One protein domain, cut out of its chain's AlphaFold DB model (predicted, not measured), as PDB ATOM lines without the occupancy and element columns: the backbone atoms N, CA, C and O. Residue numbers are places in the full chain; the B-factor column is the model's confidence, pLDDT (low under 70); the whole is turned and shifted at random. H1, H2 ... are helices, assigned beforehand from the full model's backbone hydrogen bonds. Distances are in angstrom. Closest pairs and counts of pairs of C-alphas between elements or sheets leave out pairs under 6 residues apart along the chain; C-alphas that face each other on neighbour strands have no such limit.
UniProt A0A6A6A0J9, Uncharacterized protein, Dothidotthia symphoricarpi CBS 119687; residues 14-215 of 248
ATOM      1  N   ARG A  14      40.186 122.802 137.398       84.06
ATOM      2  CA  ARG A  14      39.143 121.923 137.969       84.06
ATOM      3  C   ARG A  14      37.727 122.513 137.875       84.06
ATOM      4  O   ARG A  14      36.828 122.112 138.615       84.06
ATOM      5  N   ASN A  15      37.509 123.434 136.937       87.31
ATOM      6  CA  ASN A  15      36.233 124.101 136.778       87.31
ATOM      7  C   ASN A  15      35.321 123.261 135.874       87.31
ATOM      8  O   ASN A  15      35.624 123.021 134.705       87.31
ATOM      9  N   LEU A  16      34.191 122.817 136.434       89.56
ATOM     10  CA  LEU A  16      33.176 121.999 135.758       89.56
ATOM     11  C   LEU A  16      32.676 122.619 134.447       89.56
ATOM     12  O   LEU A  16      32.320 121.884 133.528       89.56
ATOM     13  N   THR A  17      32.692 123.949 134.332       91.44
ATOM     14  CA  THR A  17      32.228 124.650 133.132       91.44
ATOM     15  C   THR A  17      33.091 124.361 131.913       91.44
ATOM     16  O   THR A  17      32.563 124.270 130.812       91.44
ATOM     17  N   ILE A  18      34.398 124.155 132.103       91.31
ATOM     18  CA  ILE A  18      35.316 123.831 131.010       91.31
ATOM     19  C   ILE A  18      34.971 122.445 130.455       91.31
ATOM     20  O   ILE A  18      34.777 122.285 129.255       91.31
ATOM     21  N   TYR A  19      34.791 121.447 131.321       93.12
ATOM     22  CA  TYR A  19      34.393 120.100 130.895       93.12
ATOM     23  C   TYR A  19      33.011 120.087 130.225       93.12
ATOM     24  O   TYR A  19      32.815 119.410 129.213       93.12
ATOM     25  N   ALA A  20      32.064 120.869 130.751       94.19
ATOM     26  CA  ALA A  20      30.736 121.037 130.164       94.19
ATOM     27  C   ALA A  20      30.802 121.665 128.758       94.19
ATOM     28  O   ALA A  20      30.142 121.199 127.831       94.19
ATOM     29  N   GLN A  21      31.661 122.669 128.568       94.31
ATOM     30  CA  GLN A  21      31.890 123.301 127.270       94.31
ATOM     31  C   GLN A  21      32.461 122.308 126.253       94.31
ATOM     32  O   GLN A  21      31.951 122.192 125.143       94.31
ATOM     33  N   TRP A  22      33.501 121.558 126.628       93.94
ATOM     34  CA  TRP A  22      34.114 120.555 125.752       93.94
ATOM     35  C   TRP A  22      33.124 119.466 125.341       93.94
ATOM     36  O   TRP A  22      33.040 119.118 124.164       93.94
ATOM     37  N   THR A  23      32.357 118.948 126.302       95.50
ATOM     38  CA  THR A  23      31.339 117.924 126.037       95.50
ATOM     39  C   THR A  23      30.237 118.454 125.122       95.50
ATOM     40  O   THR A  23      29.893 117.772 124.159       95.50
ATOM     41  N   SER A  24      29.760 119.683 125.335       94.94
ATOM     42  CA  SER A  24      28.759 120.330 124.475       94.94
ATOM     43  C   SER A  24      29.263 120.569 123.043       94.94
ATOM     44  O   SER A  24      28.578 120.245 122.066       94.94
ATOM     45  N   VAL A  25      30.493 121.074 122.888       94.81
ATOM     46  CA  VAL A  25      31.099 121.318 121.568       94.81
ATOM     47  C   VAL A  25      31.296 120.004 120.813       94.81
ATOM     48  O   VAL A  25      30.905 119.909 119.651       94.81
ATOM     49  N   LEU A  26      31.834 118.970 121.465       94.88
ATOM     50  CA  LEU A  26      32.006 117.651 120.852       94.88
ATOM     51  C   LEU A  26      30.663 117.011 120.474       94.88
ATOM     52  O   LEU A  26      30.542 116.475 119.373       94.88
ATOM     53  N   ALA A  27      29.645 117.115 121.335       94.62
ATOM     54  CA  ALA A  27      28.293 116.651 121.028       94.62
ATOM     55  C   ALA A  27      27.750 117.324 119.763       94.62
ATOM     56  O   ALA A  27      27.198 116.665 118.880       94.62
ATOM     57  N   THR A  28      27.964 118.636 119.646       92.62
ATOM     58  CA  THR A  28      27.518 119.401 118.484       92.62
ATOM     59  C   THR A  28      28.269 119.006 117.214       92.62
ATOM     60  O   THR A  28      27.649 118.856 116.164       92.62
ATOM     61  N   MET A  29      29.580 118.766 117.297       93.12
ATOM     62  CA  MET A  29      30.373 118.286 116.160       93.12
ATOM     63  C   MET A  29      29.915 116.901 115.688       93.12
ATOM     64  O   MET A  29      29.716 116.697 114.492       93.12
ATOM     65  N   LEU A  30      29.667 115.965 116.610       92.44
ATOM     66  CA  LEU A  30      29.105 114.651 116.274       92.44
ATOM     67  C   LEU A  30      27.727 114.776 115.621       92.44
ATOM     68  O   LEU A  30      27.419 114.077 114.653       92.44
ATOM     69  N   PHE A  31      26.905 115.698 116.115       88.81
ATOM     70  CA  PHE A  31      25.605 115.956 115.522       88.81
ATOM     71  C   PHE A  31      25.718 116.542 114.103       88.81
ATOM     72  O   PHE A  31      24.997 116.085 113.214       88.81
ATOM     73  N   TYR A  32      26.672 117.447 113.841       89.88
ATOM     74  CA  TYR A  32      26.986 117.909 112.482       89.88
ATOM     75  C   TYR A  32      27.384 116.757 111.561       89.88
ATOM     76  O   TYR A  32      26.881 116.691 110.444       89.88
ATOM     77  N   VAL A  33      28.226 115.822 112.014       89.69
ATOM     78  CA  VAL A  33      28.613 114.646 111.211       89.69
ATOM     79  C   VAL A  33      27.378 113.841 110.800       89.69
ATOM     80  O   VAL A  33      27.208 113.518 109.623       89.69
ATOM     81  N   SER A  34      26.468 113.578 111.743       85.25
ATOM     82  CA  SER A  34      25.202 112.899 111.447       85.25
ATOM     83  C   SER A  34      24.341 113.689 110.453       85.25
ATOM     84  O   SER A  34      23.772 113.114 109.524       85.25
ATOM     85  N   ALA A  35      24.270 115.011 110.611       83.75
ATOM     86  CA  ALA A  35      23.450 115.874 109.774       83.75
ATOM     87  C   ALA A  35      24.002 116.056 108.347       83.75
ATOM     88  O   ALA A  35      23.226 116.075 107.390       83.75
ATOM     89  N   PHE A  36      25.323 116.143 108.179       85.69
ATOM     90  CA  PHE A  36      25.972 116.167 106.865       85.69
ATOM     91  C   PHE A  36      25.791 114.850 106.127       85.69
ATOM     92  O   PHE A  36      25.539 114.848 104.926       85.69
ATOM     93  N   TYR A  37      25.850 113.728 106.839       83.81
ATOM     94  CA  TYR A  37      25.570 112.440 106.227       83.81
ATOM     95  C   TYR A  37      24.088 112.303 105.818       83.81
ATOM     96  O   TYR A  37      23.790 111.803 104.735       83.81
ATOM     97  N   GLY A  38      23.152 112.839 106.610       77.88
ATOM     98  CA  GLY A  38      21.746 112.970 106.203       77.88
ATOM     99  C   GLY A  38      21.562 113.822 104.940       77.88
ATOM    100  O   GLY A  38      20.809 113.439 104.047       77.88
ATOM    101  N   LEU A  39      22.297 114.934 104.831       84.00
ATOM    102  CA  LEU A  39      22.324 115.772 103.628       84.00
ATOM    103  C   LEU A  39      22.894 115.021 102.420       84.00
ATOM    104  O   LEU A  39      22.321 115.093 101.339       84.00
ATOM    105  N   PHE A  40      23.983 114.274 102.597       83.12
ATOM    106  CA  PHE A  40      24.577 113.463 101.536       83.12
ATOM    107  C   PHE A  40      23.596 112.410 101.005       83.12
ATOM    108  O   PHE A  40      23.388 112.318  99.799       83.12
ATOM    109  N   ASN A  41      22.924 111.674 101.896       77.06
ATOM    110  CA  ASN A  41      21.901 110.707 101.497       77.06
ATOM    111  C   ASN A  41      20.729 111.381 100.778       77.06
ATOM    112  O   ASN A  41      20.255 110.864  99.768       77.06
ATOM    113  N   TYR A  42      20.290 112.548 101.255       80.06
ATOM    114  CA  TYR A  42      19.249 113.328 100.590       80.06
ATOM    115  C   TYR A  42      19.645 113.720  99.159       80.06
ATOM    116  O   TYR A  42      18.856 113.530  98.236       80.06
ATOM    117  N   LEU A  43      20.871 114.213  98.963       83.44
ATOM    118  CA  LEU A  43      21.385 114.565  97.640       83.44
ATOM    119  C   LEU A  43      21.483 113.336  96.731       83.44
ATOM    120  O   LEU A  43      21.024 113.395  95.596       83.44
ATOM    121  N   ASN A  44      21.996 112.208  97.227       79.69
ATOM    122  CA  ASN A  44      22.056 110.970  96.447       79.69
ATOM    123  C   ASN A  44      20.668 110.504  96.004       79.69
ATOM    124  O   ASN A  44      20.493 110.133  94.848       79.69
ATOM    125  N   HIS A  45      19.674 110.567  96.893       75.50
ATOM    126  CA  HIS A  45      18.291 110.276  96.527       75.50
ATOM    127  C   HIS A  45      17.773 111.252  95.469       75.50
ATOM    128  O   HIS A  45      17.195 110.812  94.482       75.50
ATOM    129  N   LEU A  46      18.027 112.552  95.625       80.88
ATOM    130  CA  LEU A  46      17.622 113.570  94.658       80.88
ATOM    131  C   LEU A  46      18.210 113.313  93.258       80.88
ATOM    132  O   LEU A  46      17.500 113.478  92.271       80.88
ATOM    133  N   PHE A  47      19.472 112.882  93.172       80.94
ATOM    134  CA  PHE A  47      20.140 112.573  91.902       80.94
ATOM    135  C   PHE A  47      19.755 111.209  91.311       80.94
ATOM    136  O   PHE A  47      19.863 111.028  90.102       80.94
ATOM    137  N   ALA A  48      19.311 110.259  92.138       78.94
ATOM    138  CA  ALA A  48      18.944 108.909  91.708       78.94
ATOM    139  C   ALA A  48      17.449 108.737  91.364       78.94
ATOM    140  O   ALA A  48      17.070 107.711  90.801       78.94
ATOM    141  N   LEU A  49      16.584 109.692  91.730       68.75
ATOM    142  CA  LEU A  49      15.126 109.550  91.620       68.75
ATOM    143  C   LEU A  49      14.581 109.890  90.212       68.75
ATOM    144  O   LEU A  49      15.089 110.787  89.541       68.75
ATOM    145  N   PRO A  50      13.501 109.212  89.768       59.66
ATOM    146  CA  PRO A  50      12.827 109.508  88.510       59.66
ATOM    147  C   PRO A  50      12.126 110.875  88.566       59.66
ATOM    148  O   PRO A  50      11.689 111.325  89.625       59.66
ATOM    149  N   SER A  51      11.931 111.496  87.401       62.16
ATOM    150  CA  SER A  51      11.348 112.832  87.152       62.16
ATOM    151  C   SER A  51       9.911 113.076  87.668       62.16
ATOM    152  O   SER A  51       9.314 114.103  87.365       62.16
ATOM    153  N   SER A  52       9.350 112.164  88.466       66.69
ATOM    154  CA  SER A  52       7.969 112.185  88.976       66.69
ATOM    155  C   SER A  52       7.808 112.754  90.394       66.69
ATOM    156  O   SER A  52       6.685 112.854  90.891       66.69
ATOM    157  N   LEU A  53       8.894 113.148  91.071       73.50
ATOM    158  CA  LEU A  53       8.789 113.783  92.387       73.50
ATOM    159  C   LEU A  53       8.108 115.148  92.285       73.50
ATOM    160  O   LEU A  53       8.531 116.024  91.534       73.50
ATOM    161  N   SER A  54       7.084 115.368  93.113       79.88
ATOM    162  CA  SER A  54       6.457 116.686  93.197       79.88
ATOM    163  C   SER A  54       7.464 117.740  93.680       79.88
ATOM    164  O   SER A  54       8.149 117.552  94.690       79.88
ATOM    165  N   LEU A  55       7.507 118.895  93.008       77.94
ATOM    166  CA  LEU A  55       8.337 120.046  93.392       77.94
ATOM    167  C   LEU A  55       8.132 120.440  94.868       77.94
ATOM    168  O   LEU A  55       9.079 120.789  95.570       77.94
ATOM    169  N   LYS A  56       6.895 120.312  95.366       77.19
ATOM    170  CA  LYS A  56       6.543 120.561  96.770       77.19
ATOM    171  C   LYS A  56       7.325 119.668  97.737       77.19
ATOM    172  O   LYS A  56       7.807 120.159  98.755       77.19
ATOM    173  N   TRP A  57       7.459 118.379  97.429       78.19
ATOM    174  CA  TRP A  57       8.201 117.430  98.262       78.19
ATOM    175  C   TRP A  57       9.697 117.765  98.287       78.19
ATOM    176  O   TRP A  57      10.297 117.812  99.360       78.19
ATOM    177  N   VAL A  58      10.271 118.092  97.124       78.12
ATOM    178  CA  VAL A  58      11.685 118.483  96.999       78.12
ATOM    179  C   VAL A  58      11.977 119.762  97.784       78.12
ATOM    180  O   VAL A  58      12.943 119.810  98.547       78.12
ATOM    181  N   LEU A  59      11.132 120.789  97.667       77.44
ATOM    182  CA  LEU A  59      11.313 122.042  98.405       77.44
ATOM    183  C   LEU A  59      11.213 121.827  99.919       77.44
ATOM    184  O   LEU A  59      12.076 122.294 100.663       77.44
ATOM    185  N   LEU A  60      10.204 121.080 100.377       75.56
ATOM    186  CA  LEU A  60       9.987 120.828 101.801       75.56
ATOM    187  C   LEU A  60      11.136 120.022 102.423       75.56
ATOM    188  O   LEU A  60      11.600 120.350 103.516       75.56
ATOM    189  N   ASN A  61      11.629 118.995 101.726       74.75
ATOM    190  CA  ASN A  61      12.740 118.186 102.221       74.75
ATOM    191  C   ASN A  61      14.076 118.915 102.151       74.75
ATOM    192  O   ASN A  61      14.830 118.849 103.117       74.75
ATOM    193  N   THR A  62      14.341 119.684 101.092       80.00
ATOM    194  CA  THR A  62      15.544 120.532 101.023       80.00
ATOM    195  C   THR A  62      15.570 121.523 102.179       80.00
ATOM    196  O   THR A  62      16.593 121.662 102.848       80.00
ATOM    197  N   PHE A  63      14.438 122.177 102.458       78.62
ATOM    198  CA  PHE A  63      14.325 123.101 103.580       78.62
ATOM    199  C   PHE A  63      14.551 122.384 104.915       78.62
ATOM    200  O   PHE A  63      15.398 122.799 105.701       78.62
ATOM    201  N   ASN A  64      13.863 121.267 105.155       75.44
ATOM    202  CA  ASN A  64      13.996 120.513 106.401       75.44
ATOM    203  C   ASN A  64      15.421 120.007 106.640       75.44
ATOM    204  O   ASN A  64      15.932 120.130 107.753       75.44
ATOM    205  N   VAL A  65      16.065 119.445 105.617       78.25
ATOM    206  CA  VAL A  65      17.436 118.939 105.707       78.25
ATOM    207  C   VAL A  65      18.409 120.102 105.885       78.25
ATOM    208  O   VAL A  65      19.198 120.083 106.821       78.25
ATOM    209  N   GLY A  66      18.306 121.164 105.081       78.81
ATOM    210  CA  GLY A  66      19.182 122.332 105.193       78.81
ATOM    211  C   GLY A  66      19.105 123.009 106.564       78.81
ATOM    212  O   GLY A  66      20.132 123.284 107.185       78.81
ATOM    213  N   VAL A  67      17.897 123.211 107.093       79.75
ATOM    214  CA  VAL A  67      17.696 123.803 108.423       79.75
ATOM    215  C   VAL A  67      18.247 122.884 109.520       79.75
ATOM    216  O   VAL A  67      18.968 123.364 110.396       79.75
ATOM    217  N   LYS A  68      17.982 121.569 109.461       77.19
ATOM    218  CA  LYS A  68      18.513 120.587 110.430       77.19
ATOM    219  C   LYS A  68      20.037 120.463 110.376       77.19
ATOM    220  O   LYS A  68      20.645 120.225 111.415       77.19
ATOM    221  N   THR A  69      20.643 120.633 109.203       78.88
ATOM    222  CA  THR A  69      22.085 120.456 109.007       78.88
ATOM    223  C   THR A  69      22.885 121.704 109.336       78.88
ATOM    224  O   THR A  69      23.918 121.586 109.984       78.88
ATOM    225  N   PHE A  70      22.426 122.893 108.949       80.88
ATOM    226  CA  PHE A  70      23.228 124.112 109.092       80.88
ATOM    227  C   PHE A  70      22.797 124.989 110.259       80.88
ATOM    228  O   PHE A  70      23.645 125.454 111.021       80.88
ATOM    229  N   LEU A  71      21.491 125.220 110.403       81.69
ATOM    230  CA  LEU A  71      20.965 126.186 111.364       81.69
ATOM    231  C   LEU A  71      20.764 125.559 112.733       81.69
ATOM    232  O   LEU A  71      21.143 126.162 113.733       81.69
ATOM    233  N   PHE A  72      20.211 124.350 112.793       78.94
ATOM    234  CA  PHE A  72      19.841 123.748 114.064       78.94
ATOM    235  C   PHE A  72      21.044 123.544 114.991       78.94
ATOM    236  O   PHE A  72      20.954 124.026 116.107       78.94
ATOM    237  N   PRO A  73      22.195 122.968 114.595       82.69
ATOM    238  CA  PRO A  73      23.327 122.769 115.509       82.69
ATOM    239  C   PRO A  73      24.127 124.049 115.826       82.69
ATOM    240  O   PRO A  73      25.028 124.020 116.660       82.69
ATOM    241  N   LEU A  74      23.849 125.172 115.158       85.44
ATOM    242  CA  LEU A  74      24.684 126.371 115.268       85.44
ATOM    243  C   LEU A  74      24.549 127.062 116.632       85.44
ATOM    244  O   LEU A  74      25.519 127.619 117.138       85.44
ATOM    245  N   ALA A  75      23.368 127.024 117.241       81.75
ATOM    246  CA  ALA A  75      23.086 127.683 118.512       81.75
ATOM    247  C   ALA A  75      23.947 127.200 119.703       81.75
ATOM    248  O   ALA A  75      24.487 128.062 120.395       81.75
ATOM    249  N   PRO A  76      24.144 125.891 119.968       85.69
ATOM    250  CA  PRO A  76      25.007 125.436 121.053       85.69
ATOM    251  C   PRO A  76      26.462 125.799 120.765       85.69
ATOM    252  O   PRO A  76      27.141 126.274 121.666       85.69
ATOM    253  N   LEU A  77      26.931 125.723 119.513       88.69
ATOM    254  CA  LEU A  77      28.263 126.243 119.184       88.69
ATOM    255  C   LEU A  77      28.363 127.744 119.440       88.69
ATOM    256  O   LEU A  77      29.356 128.188 119.999       88.69
ATOM    257  N   ALA A  78      27.361 128.532 119.061       85.38
ATOM    258  CA  ALA A  78      27.389 129.972 119.275       85.38
ATOM    259  C   ALA A  78      27.370 130.340 120.762       85.38
ATOM    260  O   ALA A  78      28.017 131.295 121.187       85.38
ATOM    261  N   LEU A  79      26.658 129.542 121.557       85.38
ATOM    262  CA  LEU A  79      26.641 129.643 123.002       85.38
ATOM    263  C   LEU A  79      28.022 129.323 123.579       85.38
ATOM    264  O   LEU A  79      28.529 130.069 124.414       85.38
ATOM    265  N   GLU A  80      28.633 128.210 123.178       88.88
ATOM    266  CA  GLU A  80      29.909 127.723 123.715       88.88
ATOM    267  C   GLU A  80      31.133 128.472 123.178       88.88
ATOM    268  O   GLU A  80      32.142 128.570 123.874       88.88
ATOM    269  N   LEU A  81      31.054 129.037 121.976       89.19
ATOM    270  CA  LEU A  81      32.164 129.651 121.247       89.19
ATOM    271  C   LEU A  81      31.809 131.058 120.727       89.19
ATOM    272  O   LEU A  81      31.934 131.324 119.523       89.19
ATOM    273  N   PRO A  82      31.401 131.997 121.603       82.44
ATOM    274  CA  PRO A  82      30.955 133.326 121.183       82.44
ATOM    275  C   PRO A  82      32.061 134.129 120.477       82.44
ATOM    276  O   PRO A  82      31.767 134.965 119.622       82.44
ATOM    277  N   GLN A  83      33.337 133.860 120.783       82.56
ATOM    278  CA  GLN A  83      34.475 134.492 120.107       82.56
ATOM    279  C   GLN A  83      34.575 134.135 118.616       82.56
ATOM    280  O   GLN A  83      34.983 134.977 117.815       82.56
ATOM    281  N   TYR A  84      34.190 132.914 118.233       84.12
ATOM    282  CA  TYR A  84      34.248 132.451 116.845       84.12
ATOM    283  C   TYR A  84      32.945 132.734 116.102       84.12
ATOM    284  O   TYR A  84      32.958 133.102 114.927       84.12
ATOM    285  N   ILE A  85      31.815 132.607 116.794       78.06
ATOM    286  CA  ILE A  85      30.486 132.795 116.224       78.06
ATOM    287  C   ILE A  85      29.911 134.078 116.811       78.06
ATOM    288  O   ILE A  85      29.168 134.078 117.789       78.06
ATOM    289  N   ARG A  86      30.282 135.205 116.198       68.62
ATOM    290  CA  ARG A  86      29.692 136.500 116.552       68.62
ATOM    291  C   ARG A  86      28.177 136.467 116.305       68.62
ATOM    292  O   ARG A  86      27.761 135.863 115.311       68.62
ATOM    293  N   PRO A  87      27.365 137.152 117.133       62.44
ATOM    294  CA  PRO A  87      25.926 137.268 116.926       62.44
ATOM    295  C   PRO A  87      25.660 138.001 115.605       62.44
ATOM    296  O   PRO A  87      25.692 139.224 115.505       62.44
ATOM    297  N   LYS A  88      25.476 137.206 114.558       70.88
ATOM    298  CA  LYS A  88      25.167 137.591 113.181       70.88
ATOM    299  C   LYS A  88      23.756 137.080 112.848       70.88
ATOM    300  O   LYS A  88      23.249 136.238 113.592       70.88
ATOM    301  N   PRO A  89      23.127 137.510 111.736       74.38
ATOM    302  CA  PRO A  89      21.817 137.015 111.271       74.38
ATOM    303  C   PRO A  89      21.618 135.495 111.417       74.38
ATOM    304  O   PRO A  89      20.544 135.039 111.795       74.38
ATOM    305  N   PHE A  90      22.673 134.704 111.206       71.75
ATOM    306  CA  PHE A  90      22.645 133.245 111.335       71.75
ATOM    307  C   PHE A  90      22.315 132.718 112.733       71.75
ATOM    308  O   PHE A  90      21.699 131.663 112.839       71.75
ATOM    309  N   LEU A  91      22.678 133.436 113.797       72.50
ATOM    310  CA  LEU A  91      22.319 133.044 115.158       72.50
ATOM    311  C   LEU A  91      20.814 133.214 115.384       72.50
ATOM    312  O   LEU A  91      20.187 132.329 115.954       72.50
ATOM    313  N   TYR A  92      20.226 134.288 114.848       72.00
ATOM    314  CA  TYR A  92      18.778 134.511 114.880       72.00
ATOM    315  C   TYR A  92      18.016 133.485 114.033       72.00
ATOM    316  O   TYR A  92      16.975 132.987 114.441       72.00
ATOM    317  N   LEU A  93      18.550 133.116 112.867       75.44
ATOM    318  CA  LEU A  93      17.974 132.047 112.047       75.44
ATOM    319  C   LEU A  93      18.107 130.676 112.723       75.44
ATOM    320  O   LEU A  93      17.199 129.850 112.638       75.44
ATOM    321  N   SER A  94      19.216 130.443 113.426       78.94
ATOM    322  CA  SER A  94      19.422 129.246 114.236       78.94
ATOM    323  C   SER A  94      18.403 129.175 115.364       78.94
ATOM    324  O   SER A  94      17.683 128.187 115.443       78.94
ATOM    325  N   THR A  95      18.229 130.223 116.168       73.06
ATOM    326  CA  THR A  95      17.207 130.223 117.225       73.06
ATOM    327  C   THR A  95      15.795 130.110 116.655       73.06
ATOM    328  O   THR A  95      14.985 129.375 117.204       73.06
ATOM    329  N   LEU A  96      15.496 130.735 115.512       74.69
ATOM    330  CA  LEU A  96      14.202 130.585 114.841       74.69
ATOM    331  C   LEU A  96      13.947 129.131 114.411       74.69
ATOM    332  O   LEU A  96      12.845 128.608 114.595       74.69
ATOM    333  N   SER A  97      14.976 128.437 113.912       75.38
ATOM    334  CA  SER A  97      14.870 127.021 113.540       75.38
ATOM    335  C   SER A  97      14.472 126.117 114.709       75.38
ATOM    336  O   SER A  97      13.828 125.090 114.492       75.38
ATOM    337  N   TRP A  98      14.776 126.520 115.945       70.19
ATOM    338  CA  TRP A  98      14.373 125.790 117.146       70.19
ATOM    339  C   TRP A  98      12.884 125.885 117.450       70.19
ATOM    340  O   TRP A  98      12.364 125.023 118.146       70.19
ATOM    341  N   PHE A  99      12.187 126.900 116.945       70.38
ATOM    342  CA  PHE A  99      10.731 126.966 117.051       70.38
ATOM    343  C   PHE A  99      10.075 126.166 115.932       70.38
ATOM    344  O   PHE A  99       9.127 125.416 116.153       70.38
ATOM    345  N   VAL A 100      10.611 126.310 114.719       73.69
ATOM    346  CA  VAL A 100      10.000 125.752 113.514       73.69
ATOM    347  C   VAL A 100      10.151 124.231 113.464       73.69
ATOM    348  O   VAL A 100       9.178 123.536 113.187       73.69
ATOM    349  N   LEU A 101      11.330 123.679 113.768       71.31
ATOM    350  CA  LEU A 101      11.574 122.240 113.623       71.31
ATOM    351  C   LEU A 101      10.748 121.358 114.573       71.31
ATOM    352  O   LEU A 101      10.196 120.362 114.100       71.31
ATOM    353  N   PRO A 102      10.620 121.670 115.876       69.19
ATOM    354  CA  PRO A 102       9.766 120.890 116.768       69.19
ATOM    355  C   PRO A 102       8.299 120.958 116.360       69.19
ATOM    356  O   PRO A 102       7.623 119.937 116.389       69.19
ATOM    357  N   LEU A 103       7.831 122.126 115.912       71.06
ATOM    358  CA  LEU A 103       6.461 122.321 115.448       71.06
ATOM    359  C   LEU A 103       6.184 121.541 114.153       71.06
ATOM    360  O   LEU A 103       5.155 120.883 114.040       71.06
ATOM    361  N   LEU A 104       7.131 121.522 113.211       69.88
ATOM    362  CA  LEU A 104       7.041 120.689 112.008       69.88
ATOM    363  C   LEU A 104       7.040 119.194 112.341       69.88
ATOM    364  O   LEU A 104       6.223 118.448 111.806       69.88
ATOM    365  N   ASN A 105       7.920 118.748 113.243       67.69
ATOM    366  CA  ASN A 105       7.922 117.357 113.694       67.69
ATOM    367  C   ASN A 105       6.606 117.007 114.416       67.69
ATOM    368  O   ASN A 105       6.094 115.908 114.227       67.69
ATOM    369  N   PHE A 106       6.032 117.942 115.181       67.44
ATOM    370  CA  PHE A 106       4.749 117.781 115.867       67.44
ATOM    371  C   PHE A 106       3.587 117.604 114.883       67.44
ATOM    372  O   PHE A 106       2.795 116.674 115.030       67.44
ATOM    373  N   ILE A 107       3.516 118.442 113.844       68.31
ATOM    374  CA  ILE A 107       2.501 118.336 112.784       68.31
ATOM    375  C   ILE A 107       2.621 116.999 112.047       68.31
ATOM    376  O   ILE A 107       1.619 116.309 111.861       68.31
ATOM    377  N   SER A 108       3.838 116.598 111.667       64.75
ATOM    378  CA  SER A 108       4.078 115.304 111.013       64.75
ATOM    379  C   SER A 108       3.624 114.130 111.883       64.75
ATOM    380  O   SER A 108       3.123 113.135 111.369       64.75
ATOM    381  N   LEU A 109       3.752 114.252 113.203       62.28
ATOM    382  CA  LEU A 109       3.358 113.216 114.152       62.28
ATOM    383  C   LEU A 109       1.837 113.167 114.366       62.28
ATOM    384  O   LEU A 109       1.266 112.081 114.445       62.28
ATOM    385  N   LEU A 110       1.156 114.319 114.386       65.56
ATOM    386  CA  LEU A 110      -0.313 114.379 114.356       65.56
ATOM    387  C   LEU A 110      -0.885 113.677 113.119       65.56
ATOM    388  O   LEU A 110      -1.893 112.981 113.225       65.56
ATOM    389  N   ALA A 111      -0.218 113.805 111.971       64.56
ATOM    390  CA  ALA A 111      -0.626 113.122 110.748       64.56
ATOM    391  C   ALA A 111      -0.494 111.587 110.837       64.56
ATOM    392  O   ALA A 111      -1.244 110.877 110.172       64.56
ATOM    393  N   TYR A 112       0.404 111.071 111.685       59.94
ATOM    394  CA  TYR A 112       0.719 109.640 111.791       59.94
ATOM    395  C   TYR A 112      -0.117 108.848 112.820       59.94
ATOM    396  O   TYR A 112       0.136 107.660 112.993       59.94
ATOM    397  N   ARG A 113      -1.124 109.454 113.476       60.81
ATOM    398  CA  ARG A 113      -1.999 108.808 114.490       60.81
ATOM    399  C   ARG A 113      -1.219 108.001 115.548       60.81
ATOM    400  O   ARG A 113      -1.383 106.790 115.669       60.81
ATOM    401  N   PHE A 114      -0.368 108.672 116.317       58.97
ATOM    402  CA  PHE A 114       0.386 108.026 117.397       58.97
ATOM    403  C   PHE A 114      -0.450 107.796 118.665       58.97
ATOM    404  O   PHE A 114      -1.561 108.295 118.818       58.97
ATOM    405  N   ASP A 115       0.117 107.024 119.588       59.41
ATOM    406  CA  ASP A 115      -0.472 106.689 120.880       59.41
ATOM    407  C   ASP A 115      -0.403 107.875 121.872       59.41
ATOM    408  O   ASP A 115       0.592 108.608 121.938       59.41
ATOM    409  N   SER A 116      -1.464 108.068 122.662       57.94
ATOM    410  CA  SER A 116      -1.751 109.280 123.467       57.94
ATOM    411  C   SER A 116      -0.612 109.751 124.394       57.94
ATOM    412  O   SER A 116      -0.443 110.949 124.630       57.94
ATOM    413  N   LYS A 117       0.215 108.824 124.889       58.78
ATOM    414  CA  LYS A 117       1.301 109.089 125.851       58.78
ATOM    415  C   LYS A 117       2.473 109.873 125.247       58.78
ATOM    416  O   LYS A 117       3.107 110.661 125.948       58.78
ATOM    417  N   ASN A 118       2.726 109.720 123.948       56.47
ATOM    418  CA  ASN A 118       3.839 110.384 123.265       56.47
ATOM    419  C   ASN A 118       3.540 111.860 122.942       56.47
ATOM    420  O   ASN A 118       4.465 112.666 122.823       56.47
ATOM    421  N   TYR A 119       2.260 112.247 122.879       60.00
ATOM    422  CA  TYR A 119       1.858 113.642 122.668       60.00
ATOM    423  C   TYR A 119       2.192 114.538 123.862       60.00
ATOM    424  O   TYR A 119       2.607 115.678 123.668       60.00
ATOM    425  N   VAL A 120       2.072 114.031 125.091       58.16
ATOM    426  CA  VAL A 120       2.257 114.829 126.318       58.16
ATOM    427  C   VAL A 120       3.703 115.311 126.468       58.16
ATOM    428  O   VAL A 120       3.938 116.490 126.727       58.16
ATOM    429  N   ILE A 121       4.682 114.433 126.227       58.69
ATOM    430  CA  ILE A 121       6.117 114.773 126.292       58.69
ATOM    431  C   ILE A 121       6.472 115.846 125.246       58.69
ATOM    432  O   ILE A 121       7.300 116.723 125.493       58.69
ATOM    433  N   MET A 122       5.812 115.815 124.087       57.59
ATOM    434  CA  MET A 122       6.056 116.753 122.993       57.59
ATOM    435  C   MET A 122       5.354 118.106 123.198       57.59
ATOM    436  O   MET A 122       5.939 119.150 122.917       57.59
ATOM    437  N   ILE A 123       4.138 118.110 123.750       60.34
ATOM    438  CA  ILE A 123       3.439 119.341 124.147       60.34
ATOM    439  C   ILE A 123       4.207 120.054 125.262       60.34
ATOM    440  O   ILE A 123       4.241 121.275 125.269       60.34
ATOM    441  N   LEU A 124       4.862 119.323 126.171       59.59
ATOM    442  CA  LEU A 124       5.666 119.915 127.246       59.59
ATOM    443  C   LEU A 124       7.036 120.435 126.777       59.59
ATOM    444  O   LEU A 124       7.567 121.369 127.381       59.59
ATOM    445  N   SER A 125       7.608 119.881 125.702       61.59
ATOM    446  CA  SER A 125       8.904 120.338 125.182       61.59
ATOM    447  C   SER A 125       8.809 121.645 124.386       61.59
ATOM    448  O   SER A 125       9.744 122.437 124.438       61.59
ATOM    449  N   LEU A 126       7.672 121.930 123.738       63.19
ATOM    450  CA  LEU A 126       7.427 123.160 122.964       63.19
ATOM    451  C   LEU A 126       7.437 124.465 123.806       63.19
ATOM    452  O   LEU A 126       8.075 125.438 123.403       63.19
ATOM    453  N   PRO A 127       6.796 124.540 124.987       58.34
ATOM    454  CA  PRO A 127       6.911 125.684 125.890       58.34
ATOM    455  C   PRO A 127       8.320 125.830 126.468       58.34
ATOM    456  O   PRO A 127       8.808 126.946 126.639       58.34
ATOM    457  N   ALA A 128       8.994 124.711 126.753       63.12
ATOM    458  CA  ALA A 128      10.354 124.722 127.280       63.12
ATOM    459  C   ALA A 128      11.355 125.254 126.242       63.12
ATOM    460  O   ALA A 128      12.203 126.077 126.589       63.12
ATOM    461  N   THR A 129      11.224 124.858 124.970       63.44
ATOM    462  CA  THR A 129      12.012 125.422 123.862       63.44
ATOM    463  C   THR A 129      11.699 126.896 123.650       63.44
ATOM    464  O   THR A 129      12.628 127.684 123.470       63.44
ATOM    465  N   PHE A 130      10.429 127.295 123.769       59.31
ATOM    466  CA  PHE A 130      10.009 128.690 123.657       59.31
ATOM    467  C   PHE A 130      10.644 129.578 124.736       59.31
ATOM    468  O   PHE A 130      11.303 130.569 124.420       59.31
ATOM    469  N   LEU A 131      10.523 129.200 126.010       62.44
ATOM    470  CA  LEU A 131      11.071 129.968 127.132       62.44
ATOM    471  C   LEU A 131      12.603 130.049 127.087       62.44
ATOM    472  O   LEU A 131      13.177 131.087 127.419       62.44
ATOM    473  N   LEU A 132      13.281 128.988 126.641       62.41
ATOM    474  CA  LEU A 132      14.737 128.987 126.498       62.41
ATOM    475  C   LEU A 132      15.222 129.834 125.330       62.41
ATOM    476  O   LEU A 132      16.193 130.566 125.495       62.41
ATOM    477  N   ALA A 133      14.540 129.807 124.190       62.25
ATOM    478  CA  ALA A 133      14.881 130.668 123.066       62.25
ATOM    479  C   ALA A 133      14.661 132.158 123.396       62.25
ATOM    480  O   ALA A 133      15.524 132.981 123.089       62.25
ATOM    481  N   VAL A 134      13.586 132.498 124.120       58.53
ATOM    482  CA  VAL A 134      13.365 133.855 124.664       58.53
ATOM    483  C   VAL A 134      14.475 134.247 125.645       58.53
ATOM    484  O   VAL A 134      14.942 135.387 125.655       58.53
ATOM    485  N   ARG A 135      14.959 133.305 126.454       63.59
ATOM    486  CA  ARG A 135      16.036 133.555 127.414       63.59
ATOM    487  C   ARG A 135      17.408 133.737 126.759       63.59
ATOM    488  O   ARG A 135      18.182 134.574 127.213       63.59
ATOM    489  N   ILE A 136      17.703 132.977 125.703       61.56
ATOM    490  CA  ILE A 136      18.904 133.152 124.867       61.56
ATOM    491  C   ILE A 136      18.881 134.528 124.187       61.56
ATOM    492  O   ILE A 136      19.927 135.147 124.032       61.56
ATOM    493  N   TRP A 137      17.695 135.010 123.809       57.25
ATOM    494  CA  TRP A 137      17.503 136.322 123.191       57.25
ATOM    495  C   TRP A 137      17.751 137.470 124.181       57.25
ATOM    496  O   TRP A 137      18.414 138.447 123.846       57.25
ATOM    497  N   THR A 138      17.231 137.376 125.402       54.66
ATOM    498  CA  THR A 138      17.085 138.548 126.285       54.66
ATOM    499  C   THR A 138      18.229 138.778 127.275       54.66
ATOM    500  O   THR A 138      18.362 139.890 127.780       54.66
ATOM    501  N   VAL A 139      19.063 137.774 127.574       57.53
ATOM    502  CA  VAL A 139      20.063 137.858 128.657       57.53
ATOM    503  C   VAL A 139      21.407 137.300 128.194       57.53
ATOM    504  O   VAL A 139      21.454 136.295 127.486       57.53
ATOM    505  N   THR A 140      22.517 137.908 128.634       60.22
ATOM    506  CA  THR A 140      23.849 137.302 128.491       60.22
ATOM    507  C   THR A 140      23.797 135.853 128.994       60.22
ATOM    508  O   THR A 140      23.338 135.605 130.112       60.22
ATOM    509  N   PRO A 141      24.188 134.859 128.177       67.62
ATOM    510  CA  PRO A 141      23.902 133.468 128.487       67.62
ATOM    511  C   PRO A 141      24.721 132.988 129.686       67.62
ATOM    512  O   PRO A 141      25.875 132.575 129.560       67.62
ATOM    513  N   GLY A 142      24.105 133.038 130.866       81.06
ATOM    514  CA  GLY A 142      24.636 132.451 132.088       81.06
ATOM    515  C   GLY A 142      24.562 130.923 132.065       81.06
ATOM    516  O   GLY A 142      24.008 130.313 131.147       81.06
ATOM    517  N   LEU A 143      25.072 130.291 133.125       84.00
ATOM    518  CA  LEU A 143      25.090 128.826 133.259       84.00
ATOM    519  C   LEU A 143      23.701 128.198 133.083       84.00
ATOM    520  O   LEU A 143      23.578 127.155 132.454       84.00
ATOM    521  N   GLN A 144      22.645 128.861 133.558       83.62
ATOM    522  CA  GLN A 144      21.270 128.362 133.447       83.62
ATOM    523  C   GLN A 144      20.807 128.214 131.991       83.62
ATOM    524  O   GLN A 144      20.139 127.243 131.644       83.62
ATOM    525  N   THR A 145      21.184 129.162 131.127       83.06
ATOM    526  CA  THR A 145      20.878 129.103 129.694       83.06
ATOM    527  C   THR A 145      21.614 127.931 129.047       83.06
ATOM    528  O   THR A 145      21.024 127.207 128.252       83.06
ATOM    529  N   ARG A 146      22.866 127.678 129.449       87.31
ATOM    530  CA  ARG A 146      23.664 126.531 128.980       87.31
ATOM    531  C   ARG A 146      23.089 125.191 129.420       87.31
ATOM    532  O   ARG A 146      23.009 124.287 128.592       87.31
ATOM    533  N   VAL A 147      22.633 125.076 130.671       88.62
ATOM    534  CA  VAL A 147      21.893 123.893 131.149       88.62
ATOM    535  C   VAL A 147      20.692 123.639 130.247       88.62
ATOM    536  O   VAL A 147      20.555 122.547 129.702       88.62
ATOM    537  N   GLY A 148      19.845 124.653 130.069       83.44
ATOM    538  CA  GLY A 148      18.605 124.499 129.321       83.44
ATOM    539  C   GLY A 148      18.835 124.167 127.849       83.44
ATOM    540  O   GLY A 148      18.205 123.250 127.335       83.44
ATOM    541  N   VAL A 149      19.780 124.839 127.185       83.81
ATOM    542  CA  VAL A 149      20.150 124.553 125.790       83.81
ATOM    543  C   VAL A 149      20.581 123.097 125.630       83.81
ATOM    544  O   VAL A 149      20.005 122.378 124.817       83.81
ATOM    545  N   ASN A 150      21.541 122.635 126.431       88.81
ATOM    546  CA  ASN A 150      22.049 121.267 126.325       88.81
ATOM    547  C   ASN A 150      20.973 120.220 126.684       88.81
ATOM    548  O   ASN A 150      20.855 119.201 126.003       88.81
ATOM    549  N   ALA A 151      20.131 120.483 127.691       85.81
ATOM    550  CA  ALA A 151      19.024 119.599 128.062       85.81
ATOM    551  C   ALA A 151      17.971 119.483 126.947       85.81
ATOM    552  O   ALA A 151      17.486 118.386 126.667       85.81
ATOM    553  N   LEU A 152      17.657 120.590 126.270       81.31
ATOM    554  CA  LEU A 152      16.746 120.585 125.128       81.31
ATOM    555  C   LEU A 152      17.315 119.822 123.932       81.31
ATOM    556  O   LEU A 152      16.571 119.062 123.318       81.31
ATOM    557  N   TYR A 153      18.610 119.954 123.615       83.25
ATOM    558  CA  TYR A 153      19.225 119.114 122.574       83.25
ATOM    559  C   TYR A 153      19.153 117.644 122.918       83.25
ATOM    560  O   TYR A 153      18.804 116.842 122.058       83.25
ATOM    561  N   CYS A 154      19.454 117.295 124.168       86.75
ATOM    562  CA  CYS A 154      19.315 115.929 124.640       86.75
ATOM    563  C   CYS A 154      17.882 115.426 124.386       86.75
ATOM    564  O   CYS A 154      17.698 114.435 123.683       86.75
ATOM    565  N   GLY A 155      16.861 116.171 124.828       81.06
ATOM    566  CA  GLY A 155      15.455 115.820 124.599       81.06
ATOM    567  C   GLY A 155      15.073 115.716 123.117       81.06
ATOM    568  O   GLY A 155      14.437 114.744 122.706       81.06
ATOM    569  N   HIS A 156      15.498 116.672 122.287       78.38
ATOM    570  CA  HIS A 156      15.232 116.657 120.848       78.38
ATOM    571  C   HIS A 156      15.884 115.482 120.132       78.38
ATOM    572  O   HIS A 156      15.263 114.900 119.240       78.38
ATOM    573  N   LEU A 157      17.113 115.123 120.497       81.62
ATOM    574  CA  LEU A 157      17.799 113.988 119.897       81.62
ATOM    575  C   LEU A 157      17.187 112.665 120.343       81.62
ATOM    576  O   LEU A 157      16.939 111.832 119.476       81.62
ATOM    577  N   VAL A 158      16.846 112.498 121.629       82.00
ATOM    578  CA  VAL A 158      16.082 111.328 122.112       82.00
ATOM    579  C   VAL A 158      14.813 111.154 121.283       82.00
ATOM    580  O   VAL A 158      14.536 110.068 120.773       82.00
ATOM    581  N   PHE A 159      14.071 112.241 121.089       74.12
ATOM    582  CA  PHE A 159      12.841 112.216 120.314       74.12
ATOM    583  C   PHE A 159      13.079 111.915 118.827       74.12
ATOM    584  O   PHE A 159      12.385 111.086 118.242       74.12
ATOM    585  N   SER A 160      14.087 112.539 118.209       76.44
ATOM    586  CA  SER A 160      14.447 112.266 116.814       76.44
ATOM    587  C   SER A 160      14.863 110.812 116.610       76.44
ATOM    588  O   SER A 160      14.532 110.246 115.573       76.44
ATOM    589  N   ILE A 161      15.597 110.226 117.554       79.31
ATOM    590  CA  ILE A 161      16.004 108.821 117.518       79.31
ATOM    591  C   ILE A 161      14.771 107.920 117.618       79.31
ATOM    592  O   ILE A 161      14.657 106.967 116.852       79.31
ATOM    593  N   TYR A 162      13.836 108.240 118.516       75.06
ATOM    594  CA  TYR A 162      12.599 107.481 118.690       75.06
ATOM    595  C   TYR A 162      11.742 107.483 117.418       75.06
ATOM    596  O   TYR A 162      11.364 106.417 116.941       75.06
ATOM    597  N   LEU A 163      11.508 108.652 116.811       68.94
ATOM    598  CA  LEU A 163      10.775 108.764 115.546       68.94
ATOM    599  C   LEU A 163      11.437 107.986 114.409       68.94
ATOM    600  O   LEU A 163      10.765 107.306 113.638       68.94
ATOM    601  N   GLN A 164      12.758 108.091 114.299       69.38
ATOM    602  CA  GLN A 164      13.489 107.441 113.223       69.38
ATOM    603  C   GLN A 164      13.509 105.913 113.423       69.38
ATOM    604  O   GLN A 164      13.417 105.183 112.441       69.38
ATOM    605  N   ARG A 165      13.526 105.416 114.672       71.12
ATOM    606  CA  ARG A 165      13.413 103.979 114.981       71.12
ATOM    607  C   ARG A 165      12.123 103.366 114.430       71.12
ATOM    608  O   ARG A 165      12.179 102.281 113.871       71.12
ATOM    609  N   TYR A 166      10.995 104.073 114.509       64.56
ATOM    610  CA  TYR A 166       9.754 103.603 113.878       64.56
ATOM    611  C   TYR A 166       9.860 103.520 112.354       64.56
ATOM    612  O   TYR A 166       9.342 102.581 111.760       64.56
ATOM    613  N   ALA A 167      10.545 104.476 111.721       61.28
ATOM    614  CA  ALA A 167      10.795 104.425 110.280       61.28
ATOM    615  C   ALA A 167      11.736 103.263 109.905       61.28
ATOM    616  O   ALA A 167      11.529 102.597 108.899       61.28
ATOM    617  N   TRP A 168      12.728 102.968 110.749       60.97
ATOM    618  CA  TRP A 168      13.635 101.833 110.562       60.97
ATOM    619  C   TRP A 168      12.913 100.488 110.573       60.97
ATOM    620  O   TRP A 168      13.168  99.652 109.707       60.97
ATOM    621  N   ASP A 169      12.018 100.280 111.542       62.59
ATOM    622  CA  ASP A 169      11.267  99.027 111.659       62.59
ATOM    623  C   ASP A 169      10.368  98.789 110.426       62.59
ATOM    624  O   ASP A 169      10.014  97.647 110.136       62.59
ATOM    625  N   ALA A 170      10.054  99.845 109.664       59.06
ATOM    626  CA  ALA A 170       9.298  99.776 108.418       59.06
ATOM    627  C   ALA A 170      10.166  99.573 107.155       59.06
ATOM    628  O   ALA A 170       9.709  98.928 106.214       59.06
ATOM    629  N   GLU A 171      11.391 100.113 107.105       56.19
ATOM    630  CA  GLU A 171      12.219 100.164 105.880       56.19
ATOM    631  C   GLU A 171      13.327  99.091 105.807       56.19
ATOM    632  O   GLU A 171      13.902  98.872 104.741       56.19
ATOM    633  N   GLY A 172      13.593  98.366 106.899       55.59
ATOM    634  CA  GLY A 172      14.580  97.281 106.936       55.59
ATOM    635  C   GLY A 172      16.004  97.731 107.290       55.59
ATOM    636  O   GLY A 172      16.375  98.904 107.224       55.59
ATOM    637  N   SER A 173      16.826  96.780 107.749       54.12
ATOM    638  CA  SER A 173      18.100  97.081 108.408       54.12
ATOM    639  C   SER A 173      19.248  97.363 107.435       54.12
ATOM    640  O   SER A 173      19.858  96.436 106.895       54.12
ATOM    641  N   HIS A 174      19.634  98.630 107.288       70.88
ATOM    642  CA  HIS A 174      20.873  99.007 106.606       70.88
ATOM    643  C   HIS A 174      21.950  99.439 107.610       70.88
ATOM    644  O   HIS A 174      21.742 100.356 108.407       70.88
ATOM    645  N   TRP A 175      23.140  98.828 107.531       72.69
ATOM    646  CA  TRP A 175      24.311  99.127 108.377       72.69
ATOM    647  C   TRP A 175      24.601 100.631 108.512       72.69
ATOM    648  O   TRP A 175      24.886 101.144 109.590       72.69
ATOM    649  N   PHE A 176      24.452 101.370 107.416       69.31
ATOM    650  CA  PHE A 176      24.706 102.804 107.385       69.31
ATOM    651  C   PHE A 176      23.752 103.631 108.246       69.31
ATOM    652  O   PHE A 176      24.160 104.617 108.865       69.31
ATOM    653  N   ILE A 177      22.487 103.228 108.321       72.31
ATOM    654  CA  ILE A 177      21.515 103.921 109.154       72.31
ATOM    655  C   ILE A 177      21.825 103.605 110.644       72.31
ATOM    656  O   ILE A 177      21.666 104.473 111.501       72.31
ATOM    657  N   TRP A 178      22.383 102.423 110.966       76.12
ATOM    658  CA  TRP A 178      22.825 102.067 112.327       76.12
ATOM    659  C   TRP A 178      23.956 102.977 112.821       76.12
ATOM    660  O   TRP A 178      23.896 103.501 113.935       76.12
ATOM    661  N   CYS A 179      24.941 103.259 111.963       79.38
ATOM    662  CA  CYS A 179      26.012 104.207 112.271       79.38
ATOM    663  C   CYS A 179      25.471 105.615 112.581       79.38
ATOM    664  O   CYS A 179      25.941 106.255 113.524       79.38
ATOM    665  N   GLN A 180      24.449 106.090 111.853       78.12
ATOM    666  CA  GLN A 180      23.792 107.360 112.188       78.12
ATOM    667  C   GLN A 180      23.174 107.340 113.584       78.12
ATOM    668  O   GLN A 180      23.320 108.317 114.323       78.12
ATOM    669  N   TYR A 181      22.484 106.256 113.947       81.19
ATOM    670  CA  TYR A 181      21.885 106.128 115.271       81.19
ATOM    671  C   TYR A 181      22.927 106.173 116.362       81.19
ATOM    672  O   TYR A 181      22.763 106.931 117.315       81.19
ATOM    673  N   LEU A 182      23.997 105.395 116.216       86.44
ATOM    674  CA  LEU A 182      25.050 105.334 117.213       86.44
ATOM    675  C   LEU A 182      25.644 106.725 117.466       86.44
ATOM    676  O   LEU A 182      25.746 107.147 118.617       86.44
ATOM    677  N   ILE A 183      25.934 107.483 116.402       89.19
ATOM    678  CA  ILE A 183      26.436 108.861 116.512       89.19
ATOM    679  C   ILE A 183      25.429 109.755 117.246       89.19
ATOM    680  O   ILE A 183      25.817 110.505 118.143       89.19
ATOM    681  N   LYS A 184      24.133 109.664 116.917       87.19
ATOM    682  CA  LYS A 184      23.085 110.446 117.592       87.19
ATOM    683  C   LYS A 184      22.928 110.059 119.063       87.19
ATOM    684  O   LYS A 184      22.771 110.954 119.888       87.19
ATOM    685  N   TYR A 185      23.000 108.776 119.417       89.44
ATOM    686  CA  TYR A 185      22.958 108.312 120.810       89.44
ATOM    687  C   TYR A 185      24.143 108.850 121.614       89.44
ATOM    688  O   TYR A 185      23.947 109.377 122.710       89.44
ATOM    689  N   ILE A 186      25.354 108.782 121.054       93.62
ATOM    690  CA  ILE A 186      26.555 109.332 121.693       93.62
ATOM    691  C   ILE A 186      26.393 110.845 121.881       93.62
ATOM    692  O   ILE A 186      26.543 111.334 122.999       93.62
ATOM    693  N   ALA A 187      26.004 111.578 120.833       92.62
ATOM    694  CA  ALA A 187      25.766 113.019 120.918       92.62
ATOM    695  C   ALA A 187      24.705 113.363 121.978       92.62
ATOM    696  O   ALA A 187      24.899 114.283 122.767       92.62
ATOM    697  N   THR A 188      23.622 112.584 122.059       91.25
ATOM    698  CA  THR A 188      22.569 112.733 123.077       91.25
ATOM    699  C   THR A 188      23.131 112.587 124.488       91.25
ATOM    700  O   THR A 188      22.907 113.450 125.335       91.25
ATOM    701  N   GLY A 189      23.905 111.526 124.738       93.31
ATOM    702  CA  GLY A 189      24.556 111.302 126.029       93.31
ATOM    703  C   GLY A 189      25.516 112.432 126.403       93.31
ATOM    704  O   GLY A 189      25.559 112.845 127.559       93.31
ATOM    705  N   MET A 190      26.232 112.988 125.423       96.62
ATOM    706  CA  MET A 190      27.142 114.117 125.631       96.62
ATOM    707  C   MET A 190      26.409 115.439 125.901       96.62
ATOM    708  O   MET A 190      26.827 116.196 126.773       96.62
ATOM    709  N   PHE A 191      25.291 115.713 125.224       93.81
ATOM    710  CA  PHE A 191      24.437 116.858 125.552       93.81
ATOM    711  C   PHE A 191      23.826 116.718 126.954       93.81
ATOM    712  O   PHE A 191      23.810 117.678 127.725       93.81
ATOM    713  N   GLY A 192      23.380 115.513 127.325       93.00
ATOM    714  CA  GLY A 192      22.893 115.222 128.673       93.00
ATOM    715  C   GLY A 192      23.968 115.425 129.746       93.00
ATOM    716  O   GLY A 192      23.713 116.074 130.760       93.00
ATOM    717  N   SER A 193      25.189 114.936 129.515       96.19
ATOM    718  CA  SER A 193      26.299 115.113 130.457       96.19
ATOM    719  C   SER A 193      26.736 116.574 130.566       96.19
ATOM    720  O   SER A 193      26.935 117.055 131.681       96.19
ATOM    721  N   ALA A 194      26.783 117.317 129.455       95.44
ATOM    722  CA  ALA A 194      27.037 118.755 129.464       95.44
ATOM    723  C   ALA A 194      25.989 119.502 130.304       95.44
ATOM    724  O   ALA A 194      26.350 120.309 131.161       95.44
ATOM    725  N   ALA A 195      24.698 119.193 130.130       93.12
ATOM    726  CA  ALA A 195      23.621 119.794 130.916       93.12
ATOM    727  C   ALA A 195      23.776 119.520 132.423       93.12
ATOM    728  O   ALA A 195      23.635 120.437 133.234       93.12
ATOM    729  N   LEU A 196      24.125 118.285 132.801       95.00
ATOM    730  CA  LEU A 196      24.380 117.911 134.195       95.00
ATOM    731  C   LEU A 196      25.599 118.637 134.770       95.00
ATOM    732  O   LEU A 196      25.521 119.170 135.875       95.00
ATOM    733  N   LEU A 197      26.710 118.700 134.032       95.44
ATOM    734  CA  LEU A 197      27.920 119.406 134.461       95.44
ATOM    735  C   LEU A 197      27.657 120.903 134.644       95.44
ATOM    736  O   LEU A 197      28.083 121.481 135.644       95.44
ATOM    737  N   TYR A 198      26.896 121.517 133.735       93.69
ATOM    738  CA  TYR A 198      26.444 122.898 133.877       93.69
ATOM    739  C   TYR A 198      25.535 123.107 135.087       93.69
ATOM    740  O   TYR A 198      25.679 124.105 135.793       93.69
ATOM    741  N   GLY A 199      24.629 122.166 135.354       90.81
ATOM    742  CA  GLY A 199      23.750 122.206 136.519       90.81
ATOM    743  C   GLY A 199      24.545 122.103 137.817       90.81
ATOM    744  O   GLY A 199      24.359 122.912 138.723       90.81
ATOM    745  N   MET A 200      25.504 121.178 137.881       93.31
ATOM    746  CA  MET A 200      26.414 121.038 139.020       93.31
ATOM    747  C   MET A 200      27.280 122.284 139.216       93.31
ATOM    748  O   MET A 200      27.426 122.745 140.347       93.31
ATOM    749  N   ALA A 201      27.820 122.858 138.136       91.12
ATOM    750  CA  ALA A 201      28.581 124.105 138.178       91.12
ATOM    751  C   ALA A 201      27.728 125.259 138.725       91.12
ATOM    752  O   ALA A 201      28.191 126.028 139.565       91.12
ATOM    753  N   TRP A 202      26.463 125.341 138.305       88.56
ATOM    754  CA  TRP A 202      25.525 126.342 138.802       88.56
ATOM    755  C   TRP A 202      25.210 126.144 140.293       88.56
ATOM    756  O   TRP A 202      25.329 127.099 141.061       88.56
ATOM    757  N   ILE A 203      24.893 124.922 140.734       89.88
ATOM    758  CA  ILE A 203      24.632 124.610 142.153       89.88
ATOM    759  C   ILE A 203      25.851 124.954 143.019       89.88
ATOM    760  O   ILE A 203      25.711 125.549 144.087       89.88
ATOM    761  N   ARG A 204      27.058 124.642 142.535       89.56
ATOM    762  CA  ARG A 204      28.326 124.960 143.207       89.56
ATOM    763  C   ARG A 204      28.761 126.419 143.053       89.56
ATOM    764  O   ARG A 204      29.821 126.778 143.554       89.56
ATOM    765  N   ARG A 205      27.963 127.260 142.384       86.62
ATOM    766  CA  ARG A 205      28.247 128.682 142.122       86.62
ATOM    767  C   ARG A 205      29.603 128.918 141.445       86.62
ATOM    768  O   ARG A 205      30.255 129.924 141.706       86.62
ATOM    769  N   HIS A 206      30.022 128.003 140.575       85.25
ATOM    770  CA  HIS A 206      31.211 128.210 139.757       85.25
ATOM    771  C   HIS A 206      31.002 129.421 138.848       85.25
ATOM    772  O   HIS A 206      29.919 129.621 138.289       85.25
ATOM    773  N   THR A 207      32.050 130.217 138.666       85.94
ATOM    774  CA  THR A 207      32.071 131.226 137.611       85.94
ATOM    775  C   THR A 207      32.191 130.529 136.259       85.94
ATOM    776  O   THR A 207      32.796 129.461 136.131       85.94
ATOM    777  N   TRP A 208      31.567 131.113 135.236       85.38
ATOM    778  CA  TRP A 208      31.729 130.626 133.873       85.38
ATOM    779  C   TRP A 208      33.154 130.906 133.400       85.38
ATOM    780  O   TRP A 208      33.567 132.063 133.319       85.38
ATOM    781  N   VAL A 209      33.877 129.839 133.065       86.69
ATOM    782  CA  VAL A 209      35.225 129.901 132.497       86.69
ATOM    783  C   VAL A 209      35.223 129.193 131.158       86.69
ATOM    784  O   VAL A 209      34.898 128.006 131.080       86.69
ATOM    785  N   SER A 210      35.608 129.924 130.116       86.50
ATOM    786  CA  SER A 210      35.800 129.381 128.775       86.50
ATOM    787  C   SER A 210      37.185 128.742 128.637       86.50
ATOM    788  O   SER A 210      38.186 129.386 128.953       86.50
ATOM    789  N   SER A 211      37.237 127.528 128.097       87.69
ATOM    790  CA  SER A 211      38.438 126.770 127.727       87.69
ATOM    791  C   SER A 211      39.395 127.568 126.841       87.69
ATOM    792  O   SER A 211      38.969 128.156 125.842       87.69
ATOM    793  N   ARG A 212      40.698 127.528 127.152       85.38
ATOM    794  CA  ARG A 212      41.745 128.181 126.342       85.38
ATOM    795  C   ARG A 212      41.949 127.483 125.016       85.38
ATOM    796  O   ARG A 212      42.208 128.125 124.002       85.38
ATOM    797  N   LEU A 213      41.823 126.159 125.014       85.81
ATOM    798  CA  LEU A 213      41.956 125.370 123.794       85.81
ATOM    799  C   LEU A 213      40.845 125.691 122.791       85.81
ATOM    800  O   LEU A 213      41.067 125.656 121.587       85.81
ATOM    801  N   LEU A 214      39.675 126.070 123.299       84.25
ATOM    802  CA  LEU A 214      38.536 126.509 122.503       84.25
ATOM    803  C   LEU A 214      38.549 128.026 122.242       84.25
ATOM    804  O   LEU A 214      37.504 128.607 121.960       84.25
ATOM    805  N   GLY A 215      39.702 128.691 122.357       80.62
ATOM    806  CA  GLY A 215      39.860 130.121 122.065       80.62
ATOM    807  C   GLY A 215      39.311 131.068 123.132       80.62
ATOM    808  O   GLY A 215      39.209 132.267 122.889       80.62
TER     809      GLY A 215
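AT A GLANCE: This is residues 14 to 215 of the 248 residues of an uncharacterized protein of Dothidotthia symphoricarpi CBS 119687 (UniProt A0A6A6A0J9). Three long helices, H1, H7 and H6, run side by side in alternating directions along the long axis, their centres making a triangle; H2 and the short H3 double back along H1, and the hairpin of H4 and H5 packs on H2, H3 and H6 and slants away from the long axis. The stretches 47 to 57, 111 to 117 and 169 to 175 stick out, and the unnamed tail 204 to 215 lies away from the middle. The printed part has 202 residues with seven named helices, H1 to H7 in order, and no named strand; its class is all helix. It is compact, with a radius of gyration of the C-alphas of 17.7 A, and elongated, spanning 57 by 37 by 33 A.

IN THESE COORDINATES: H1, residues 16 to 48, is the longest helix by residues; it runs 48.1 A from C-alpha 16 at (33.176, 121.999, 135.758) to C-alpha 48 at (18.944, 108.909, 91.708). H7, residues 175 to 203, measures 42.3 A and ends with C-alpha 203 at (24.632, 124.610, 142.153). H6, residues 143 to 171, measures 41.7 A. H2 spans residues 55 to 71 and H3 residues 74 to 80. H4, residues 89 to 111, measures 32.8 A and has a kink of 28 degrees near residue 96. H5, residues 116 to 138, measures 34.9 A.

HOW THE PARTS SIT: H1, H4, H5, H6 and H7 form a bundle, a group of helices packed side by side. H1 touches H7 at a shallow tilt of 25 degrees, opposite ways, closest at the C-alphas of Ala 20 and Ala 194, 4.4 A apart. H6 and H7, a hairpin, touch at 21 degrees, with the C-alphas of Val 147 and Ala 195 closest at 4.5 A. H1 and H6 are close but not clearly touching. H1 and H2 form a hairpin; residues 32 to 42 of H1 touch residues 65 to 69 of H2, closest at the C-alphas of Ala 35 and Thr 69, 4.8 A apart. H3 touches residues 21 to 28 of H1, with the C-alphas of Gln 21 and Glu 80 closest at 6.0 A. H4 touches residues 64 to 71 of H2 at a steep tilt of 51 degrees, with the C-alphas of Leu 71 and Ser 94 closest at 4.5 A. H4 and H5, a hairpin, touch at a shallow tilt of 12 degrees, with the C-alphas of Thr 95 and Ala 133 closest at 6.3 A. H1 and H5 are apart. Every O i to N i+4 pair is within hydrogen-bond range in H1, H2, H3 and H7; the counts are 16 of 19 in H4, 14 of 19 in H5 and 24 of 25 in H6.

THE WHOLE: The C-alphas farthest apart, those of Ser 51 and Arg 204, are 59.8 A apart. The printed part has no cut, and no link is long. Mean pLDDT of the printed part is 77.6; 56 residues are under 70, among them 104 to 141.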